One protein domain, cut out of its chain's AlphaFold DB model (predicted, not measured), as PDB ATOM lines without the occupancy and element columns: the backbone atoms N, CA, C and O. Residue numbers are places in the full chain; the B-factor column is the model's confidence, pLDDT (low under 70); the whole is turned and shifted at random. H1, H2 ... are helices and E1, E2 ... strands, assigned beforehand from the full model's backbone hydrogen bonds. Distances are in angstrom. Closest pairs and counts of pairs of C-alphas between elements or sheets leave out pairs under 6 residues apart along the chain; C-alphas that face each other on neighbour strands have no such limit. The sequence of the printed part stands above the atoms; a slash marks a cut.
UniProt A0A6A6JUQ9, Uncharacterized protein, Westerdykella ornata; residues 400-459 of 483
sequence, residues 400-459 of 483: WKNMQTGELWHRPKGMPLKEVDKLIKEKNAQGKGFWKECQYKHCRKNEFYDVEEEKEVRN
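This is residues 400 to 459 of the 483 residues of an uncharacterized protein of Westerdykella ornata (UniProt A0A6A6JUQ9). The body is a small sheet of three short strands, E2, E1 and E3, with the longer helix H1 over one of its faces, and from it a long tail, residues 440 to 459, sticks out away from H1 with the short helix H2 at its end. The printed part has 60 residues with two named helices and three named strands, in the order E1, E2, H1, E3, H2. The sheet runs E2, E1, E3, all antiparallel, and the class is mixed, helices and strands. The whole is loose, with a radius of gyration of the C-alphas of 13.5 A and spans of 35 by 25 by 22 A.

Start at E1, residues 400 to 402, the inner strand. E2, residues 408 to 410, forms an antiparallel hairpin with E1 at 151 degrees; look for N 409 and O 400 at 2.8 A and N 400 and O 409 at 2.9 A. On the other side of E1 is E3, residues 435 to 438, antiparallel to it at 138 degrees, with N 401 and O 436 at 2.9 A. E2 and E3 are the edge strands. H1, residues 417 to 429, is on the sheet at a height over the sheet of 10.0 A. It lies over E1 and, only just, over E3, on which 3 of its C-alphas fall, and it runs along the strands, at 6 degrees to E1 on the local plane. The closest C-alphas of H1 and E3 are those of Ile 424 and Trp 435, 6.5 A apart. E2, H1 and E3 make a split strand-helix-strand unit, two strands of one sheet joined through a helix, with E1 between them in the sheet, and its crossover is right-handed. H2, residues 453 to 459, is not on the sheet and is apart from E1, E2 and H1. In H1 and H2 every O i to N i+4 pair is within hydrogen-bond range.

Find C-alpha 400 at (266.161, 317.045, 150.944), where E1 begins; E1 and E2 are each 6.7 A long. At C-alpha 417, (273.205, 326.285, 154.787), H1 begins and runs 18.2 A to C-alpha 429. E3 is 9.4 A long. H2, 9.9 A long, ends at C-alpha 459, (277.634, 296.021, 164.897).

The C-alphas of Gly 414 and Asn 459 are the two farthest apart, at 40.0 A. The printed part has no cut. The link from E3 to H2, residues 439 to 452, is long. Residues 413 to 418, of which 417 and 418 belong to H1, and residues 440 to 459 stand free; the body without them spans 22 by 22 by 13 A. The mean pLDDT of the printed part is 76.4, and residues 440 to 459 are under 70.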
ATOM      1  N   TRP A 400     266.991 317.554 149.860       96.25
ATOM      2  CA  TRP A 400     266.161 317.045 150.944       96.25
ATOM      3  C   TRP A 400     264.975 316.300 150.360       96.25
ATOM      4  O   TRP A 400     264.381 316.744 149.379       96.25
ATOM      5  N   LYS A 401     264.624 315.172 150.971       96.38
ATOM      6  CA  LYS A 401     263.441 314.395 150.613       96.38
ATOM      7  C   LYS A 401     262.435 314.453 151.748       96.38
ATOM      8  O   LYS A 401     262.783 314.192 152.901       96.38
ATOM      9  N   ASN A 402     261.191 314.765 151.419       96.75
ATOM     10  CA  ASN A 402     260.074 314.567 152.318       96.75
ATOM     11  C   ASN A 402     259.781 313.066 152.400       96.75
ATOM     12  O   ASN A 402     259.401 312.440 151.413       96.75
ATOM     13  N   MET A 403     259.970 312.471 153.572       94.88
ATOM     14  CA  MET A 403     259.801 311.030 153.766       94.88
ATOM     15  C   MET A 403     258.336 310.583 153.702       94.88
ATOM     16  O   MET A 403     258.084 309.398 153.515       94.88
ATOM     17  N   GLN A 404     257.376 311.504 153.846       93.94
ATOM     18  CA  GLN A 404     255.948 311.185 153.767       93.94
ATOM     19  C   GLN A 404     255.411 311.308 152.340       93.94
ATOM     20  O   GLN A 404     254.705 310.420 151.878       93.94
ATOM     21  N   THR A 405     255.746 312.397 151.641       95.00
ATOM     22  CA  THR A 405     255.209 312.681 150.297       95.00
ATOM     23  C   THR A 405     256.128 312.209 149.170       95.00
ATOM     24  O   THR A 405     255.699 312.103 148.027       95.00
ATOM     25  N   GLY A 406     257.400 311.930 149.465       93.75
ATOM     26  CA  GLY A 406     258.420 311.627 148.462       93.75
ATOM     27  C   GLY A 406     258.946 312.855 147.713       93.75
ATOM     28  O   GLY A 406     259.844 312.699 146.887       93.75
ATOM     29  N   GLU A 407     258.436 314.054 148.010       94.56
ATOM     30  CA  GLU A 407     258.852 315.302 147.370       94.56
ATOM     31  C   GLU A 407     260.338 315.577 147.589       94.56
ATOM     32  O   GLU A 407     260.878 315.388 148.683       94.56
ATOM     33  N   LEU A 408     260.994 316.061 146.538       94.88
ATOM     34  CA  LEU A 408     262.385 316.484 146.577       94.88
ATOM     35  C   LEU A 408     262.444 318.005 146.613       94.88
ATOM     36  O   LEU A 408     261.787 318.687 145.829       94.88
ATOM     37  N   TRP A 409     263.264 318.533 147.511       95.75
ATOM     38  CA  TRP A 409     263.530 319.955 147.618       95.75
ATOM     39  C   TRP A 409     265.023 320.212 147.465       95.75
ATOM     40  O   TRP A 409     265.864 319.573 148.104       95.75
ATOM     41  N   HIS A 410     265.341 321.160 146.592       94.56
ATOM     42  CA  HIS A 410     266.701 321.580 146.307       94.56
ATOM     43  C   HIS A 410     266.979 322.906 147.000       94.56
ATOM     44  O   HIS A 410     266.144 323.812 146.980       94.56
ATOM     45  N   ARG A 411     268.185 323.041 147.557       93.19
ATOM     46  CA  ARG A 411     268.651 324.317 148.104       93.19
ATOM     47  C   ARG A 411     268.684 325.384 146.997       93.19
ATOM     48  O   ARG A 411     269.398 325.189 146.011       93.19
ATOM     49  N   PRO A 412     267.994 326.525 147.171       89.62
ATOM     50  CA  PRO A 412     268.105 327.655 146.260       89.62
ATOM     51  C   PRO A 412     269.549 328.154 146.169       89.62
ATOM     52  O   PRO A 412     270.262 328.233 147.176       89.62
ATOM     53  N   LYS A 413     269.991 328.509 144.958       89.38
ATOM     54  CA  LYS A 413     271.329 329.072 144.735       89.38
ATOM     55  C   LYS A 413     271.478 330.359 145.556       89.38
ATOM     56  O   LYS A 413     270.635 331.242 145.469       89.38
ATOM     57  N   GLY A 414     272.539 330.446 146.358       90.38
ATOM     58  CA  GLY A 414     272.828 331.612 147.203       90.38
ATOM     59  C   GLY A 414     272.245 331.573 148.620       90.38
ATOM     60  O   GLY A 414     272.712 332.325 149.466       90.38
ATOM     61  N   MET A 415     271.314 330.666 148.941       93.12
ATOM     62  CA  MET A 415     270.795 330.544 150.312       93.12
ATOM     63  C   MET A 415     271.848 329.879 151.211       93.12
ATOM     64  O   MET A 415     272.271 328.777 150.875       93.12
ATOM     65  N   PRO A 416     272.318 330.458 152.328       93.62
ATOM     66  CA  PRO A 416     273.305 329.825 153.210       93.62
ATOM     67  C   PRO A 416     272.755 328.555 153.888       93.62
ATOM     68  O   PRO A 416     271.570 328.464 154.193       93.62
ATOM     69  N   LEU A 417     273.618 327.568 154.176       89.06
ATOM     70  CA  LEU A 417     273.205 326.285 154.787       89.06
ATOM     71  C   LEU A 417     272.440 326.466 156.108       89.06
ATOM     72  O   LEU A 417     271.480 325.750 156.364       89.06
ATOM     73  N   LYS A 418     272.805 327.472 156.912       93.81
ATOM     74  CA  LYS A 418     272.115 327.786 158.174       93.81
ATOM     75  C   LYS A 418     270.650 328.190 157.969       93.81
ATOM     76  O   LYS A 418     269.807 327.862 158.800       93.81
ATOM     77  N   GLU A 419     270.342 328.900 156.882       95.50
ATOM     78  CA  GLU A 419     268.963 329.270 156.542       95.50
ATOM     79  C   GLU A 419     268.177 328.072 156.027       95.50
ATOM     80  O   GLU A 419     267.012 327.906 156.384       95.50
ATOM     81  N   VAL A 420     268.833 327.189 155.271       94.50
ATOM     82  CA  VAL A 420     268.228 325.929 154.841       94.50
ATOM     83  C   VAL A 420     267.856 325.067 156.046       94.50
ATOM     84  O   VAL A 420     266.713 324.631 156.149       94.50
ATOM     85  N   ASP A 421     268.767 324.886 157.002       93.81
ATOM     86  CA  ASP A 421     268.492 324.122 158.222       93.81
ATOM     87  C   ASP A 421     267.329 324.719 159.022       93.81
ATOM     88  O   ASP A 421     266.507 323.985 159.578       93.81
ATOM     89  N   LYS A 422     267.230 326.054 159.075       96.94
ATOM     90  CA  LYS A 422     266.106 326.751 159.712       96.94
ATOM     91  C   LYS A 422     264.790 326.453 158.987       96.94
ATOM     92  O   LYS A 422     263.814 326.110 159.648       96.94
ATOM     93  N   LEU A 423     264.778 326.521 157.657       95.19
ATOM     94  CA  LEU A 423     263.594 326.282 156.831       95.19
ATOM     95  C   LEU A 423     263.130 324.821 156.908       95.19
ATOM     96  O   LEU A 423     261.938 324.557 157.035       95.19
ATOM     97  N   ILE A 424     264.062 323.867 156.920       95.62
ATOM     98  CA  ILE A 424     263.765 322.441 157.100       95.62
ATOM     99  C   ILE A 424     263.199 322.168 158.500       95.62
ATOM    100  O   ILE A 424     262.192 321.470 158.631       95.62
ATOM    101  N   LYS A 425     263.781 322.758 159.553       95.81
ATOM    102  CA  LYS A 425     263.235 322.662 160.918       95.81
ATOM    103  C   LYS A 425     261.830 323.248 161.012       95.81
ATOM    104  O   LYS A 425     260.971 322.641 161.644       95.81
ATOM    105  N   GLU A 426     261.581 324.382 160.366       96.25
ATOM    106  CA  GLU A 426     260.260 325.008 160.333       96.25
ATOM    107  C   GLU A 426     259.237 324.140 159.585       96.25
ATOM    108  O   GLU A 426     258.140 323.913 160.090       96.25
ATOM    109  N   LYS A 427     259.599 323.581 158.424       93.75
ATOM    110  CA  LYS A 427     258.740 322.658 157.662       93.75
ATOM    111  C   LYS A 427     258.384 321.409 158.470       93.75
ATOM    112  O   LYS A 427     257.217 321.016 158.484       93.75
ATOM    113  N   ASN A 428     259.361 320.845 159.182       93.94
ATOM    114  CA  ASN A 428     259.149 319.711 160.080       93.94
ATOM    115  C   ASN A 428     258.246 320.093 161.269       93.94
ATOM    116  O   ASN A 428     257.342 319.339 161.618       93.94
ATOM    117  N   ALA A 429     258.440 321.276 161.863       94.81
ATOM    118  CA  ALA A 429     257.621 321.767 162.975       94.81
ATOM    119  C   ALA A 429     256.169 322.072 162.566       94.81
ATOM    120  O   ALA A 429     255.251 321.859 163.352       94.81
ATOM    121  N   GLN A 430     255.943 322.517 161.326       94.06
ATOM    122  CA  GLN A 430     254.606 322.747 160.764       94.06
ATOM    123  C   GLN A 430     253.851 321.445 160.432       94.06
ATOM    124  O   GLN A 430     252.733 321.510 159.923       94.06
ATOM    125  N   GLY A 431     254.453 320.270 160.655       92.25
ATOM    126  CA  GLY A 431     253.848 318.981 160.313       92.25
ATOM    127  C   GLY A 431     253.709 318.747 158.806       92.25
ATOM    128  O   GLY A 431     252.998 317.837 158.391       92.25
ATOM    129  N   LYS A 432     254.396 319.537 157.966       85.94
ATOM    130  CA  LYS A 432     254.366 319.428 156.493       85.94
ATOM    131  C   LYS A 432     255.335 318.357 155.984       85.94
ATOM    132  O   LYS A 432     256.043 318.556 154.995       85.94
ATOM    133  N   GLY A 433     255.378 317.229 156.682       89.81
ATOM    134  CA  GLY A 433     256.280 316.119 156.408       89.81
ATOM    135  C   GLY A 433     257.589 316.149 157.183       89.81
ATOM    136  O   GLY A 433     257.971 317.150 157.785       89.81
ATOM    137  N   PHE A 434     258.262 314.999 157.170       94.31
ATOM    138  CA  PHE A 434     259.586 314.810 157.748       94.31
ATOM    139  C   PHE A 434     260.624 314.908 156.633       94.31
ATOM    140  O   PHE A 434     260.780 313.989 155.829       94.31
ATOM    141  N   TRP A 435     261.308 316.041 156.566       96.44
ATOM    142  CA  TRP A 435     262.339 316.317 155.578       96.44
ATOM    143  C   TRP A 435     263.696 315.826 156.080       96.44
ATOM    144  O   TRP A 435     264.162 316.247 157.143       96.44
ATOM    145  N   LYS A 436     264.337 314.948 155.302       94.06
ATOM    146  CA  LYS A 436     265.663 314.383 155.593       94.06
ATOM    147  C   LYS A 436     266.640 314.751 154.482       94.06
ATOM    148  O   LYS A 436     266.290 314.725 153.304       94.06
ATOM    149  N   GLU A 437     267.862 315.102 154.865       94.56
ATOM    150  CA  GLU A 437     268.945 315.355 153.917       94.56
ATOM    151  C   GLU A 437     269.340 314.051 153.206       94.56
ATOM    152  O   GLU A 437     269.615 313.034 153.849       94.56
ATOM    153  N   CYS A 438     269.390 314.078 151.878       89.12
ATOM    154  CA  CYS A 438     269.882 312.997 151.038       89.12
ATOM    155  C   CYS A 438     271.227 313.414 150.439       89.12
ATOM    156  O   CYS A 438     271.293 314.250 149.535       89.12
ATOM    157  N   GLN A 439     272.321 312.819 150.916       77.19
ATOM    158  CA  GLN A 439     273.626 313.041 150.302       77.19
ATOM    159  C   GLN A 439     273.753 312.217 149.019       77.19
ATOM    160  O   GLN A 439     273.698 310.989 149.041       77.19
ATOM    161  N   TYR A 440     273.991 312.894 147.895       58.16
ATOM    162  CA  TYR A 440     274.027 312.295 146.554       58.16
ATOM    163  C   TYR A 440     275.185 311.305 146.321       58.16
ATOM    164  O   TYR A 440     275.312 310.740 145.237       58.16
ATOM    165  N   LYS A 441     276.053 311.049 147.312       45.53
ATOM    166  CA  LYS A 441     277.246 310.217 147.102       45.53
ATOM    167  C   LYS A 441     276.939 308.756 146.743       45.53
ATOM    168  O   LYS A 441     277.829 308.123 146.184       45.53
ATOM    169  N   HIS A 442     275.730 308.230 146.977       34.66
ATOM    170  CA  HIS A 442     275.392 306.813 146.729       34.66
ATOM    171  C   HIS A 442     274.058 306.534 146.009       34.66
ATOM    172  O   HIS A 442     273.656 305.379 145.909       34.66
ATOM    173  N   CYS A 443     273.388 307.525 145.424       34.09
ATOM    174  CA  CYS A 443     272.123 307.264 144.730       34.09
ATOM    175  C   CYS A 443     272.348 306.861 143.262       34.09
ATOM    176  O   CYS A 443     272.306 307.698 142.360       34.09
ATOM    177  N   ARG A 444     272.547 305.562 142.994       31.27
ATOM    178  CA  ARG A 444     272.122 304.996 141.701       31.27
ATOM    179  C   ARG A 444     270.595 304.917 141.705       31.27
ATOM    180  O   ARG A 444     269.998 304.563 142.719       31.27
ATOM    181  N   LYS A 445     269.968 305.249 140.570       39.06
ATOM    182  CA  LYS A 445     268.538 304.999 140.332       39.06
ATOM    183  C   LYS A 445     268.229 303.544 140.726       39.06
ATOM    184  O   LYS A 445     268.806 302.643 140.125       39.06
ATOM    185  N   ASN A 446     267.339 303.374 141.707       34.91
ATOM    186  CA  ASN A 446     266.646 302.143 142.132       34.91
ATOM    187  C   ASN A 446     267.063 301.445 143.436       34.91
ATOM    188  O   ASN A 446     266.393 300.485 143.796       34.91
ATOM    189  N   GLU A 447     268.027 301.937 144.215       34.94
ATOM    190  CA  GLU A 447     268.278 301.367 145.552       34.94
ATOM    191  C   GLU A 447     268.438 302.484 146.589       34.94
ATOM    192  O   GLU A 447     269.454 303.175 146.648       34.94
ATOM    193  N   PHE A 448     267.394 302.700 147.394       35.75
ATOM    194  CA  PHE A 448     267.485 303.506 148.609       35.75
ATOM    195  C   PHE A 448     267.913 302.576 149.745       35.75
ATOM    196  O   PHE A 448     267.100 301.797 150.232       35.75
ATOM    197  N   TYR A 449     269.179 302.652 150.154       35.62
ATOM    198  CA  TYR A 449     269.631 302.048 151.405       35.62
ATOM    199  C   TYR A 449     269.555 303.080 152.529       35.62
ATOM    200  O   TYR A 449     270.081 304.192 152.403       35.62
ATOM    201  N   ASP A 450     268.912 302.710 153.634       39.53
ATOM    202  CA  ASP A 450     268.933 303.488 154.867       39.53
ATOM    203  C   ASP A 450     270.337 303.435 155.487       39.53
ATOM    204  O   ASP A 450     270.860 302.382 155.845       39.53
ATOM    205  N   VAL A 451     270.961 304.603 155.656       45.12
ATOM    206  CA  VAL A 451     272.317 304.743 156.225       45.12
ATOM    207  C   VAL A 451     272.380 304.317 157.708       45.12
ATOM    208  O   VAL A 451     273.466 304.103 158.251       45.12
ATOM    209  N   GLU A 452     271.239 304.148 158.387       47.44
ATOM    210  CA  GLU A 452     271.202 303.598 159.752       47.44
ATOM    211  C   GLU A 452     271.334 302.068 159.795       47.44
ATOM    212  O   GLU A 452     271.961 301.546 160.719       47.44
ATOM    213  N   GLU A 453     270.886 301.355 158.758       44.91
ATOM    214  CA  GLU A 453     270.953 299.889 158.699       44.91
ATOM    215  C   GLU A 453     272.409 299.400 158.542       44.91
ATOM    216  O   GLU A 453     272.819 298.394 159.125       44.91
ATOM    217  N   GLU A 454     273.273 300.176 157.873       43.09
ATOM    218  CA  GLU A 454     274.698 299.840 157.720       43.09
ATOM    219  C   GLU A 454     275.479 299.905 159.055       43.09
ATOM    220  O   GLU A 454     276.454 299.168 159.259       43.09
ATOM    221  N   LYS A 455     275.051 300.752 160.007       46.53
ATOM    222  CA  LYS A 455     275.634 300.792 161.363       46.53
ATOM    223  C   LYS A 455     275.204 299.587 162.197       46.53
ATOM    224  O   LYS A 455     276.016 299.064 162.965       46.53
ATOM    225  N   GLU A 456     273.974 299.120 162.021       49.50
ATOM    226  CA  GLU A 456     273.457 297.940 162.714       49.50
ATOM    227  C   GLU A 456     274.085 296.646 162.177       49.50
ATOM    228  O   GLU A 456     274.550 295.814 162.961       49.50
ATOM    229  N   VAL A 457     274.260 296.532 160.857       52.19
ATOM    230  CA  VAL A 457     274.943 295.393 160.221       52.19
ATOM    231  C   VAL A 457     276.437 295.346 160.583       52.19
ATOM    232  O   VAL A 457     276.965 294.267 160.871       52.19
ATOM    233  N   ARG A 458     277.137 296.492 160.682       49.47
ATOM    234  CA  ARG A 458     278.529 296.521 161.193       49.47
ATOM    235  C   ARG A 458     278.639 296.106 162.661       49.47
ATOM    236  O   ARG A 458     279.629 295.469 163.032       49.47
ATOM    237  N   ASN A 459     277.653 296.436 163.493       50.91
ATOM    238  CA  ASN A 459     277.634 296.021 164.897       50.91
ATOM    239  C   ASN A 459     277.260 294.537 165.061       50.91
ATOM    240  O   ASN A 459     277.845 293.852 165.903       50.91
TER     241      ASN A 459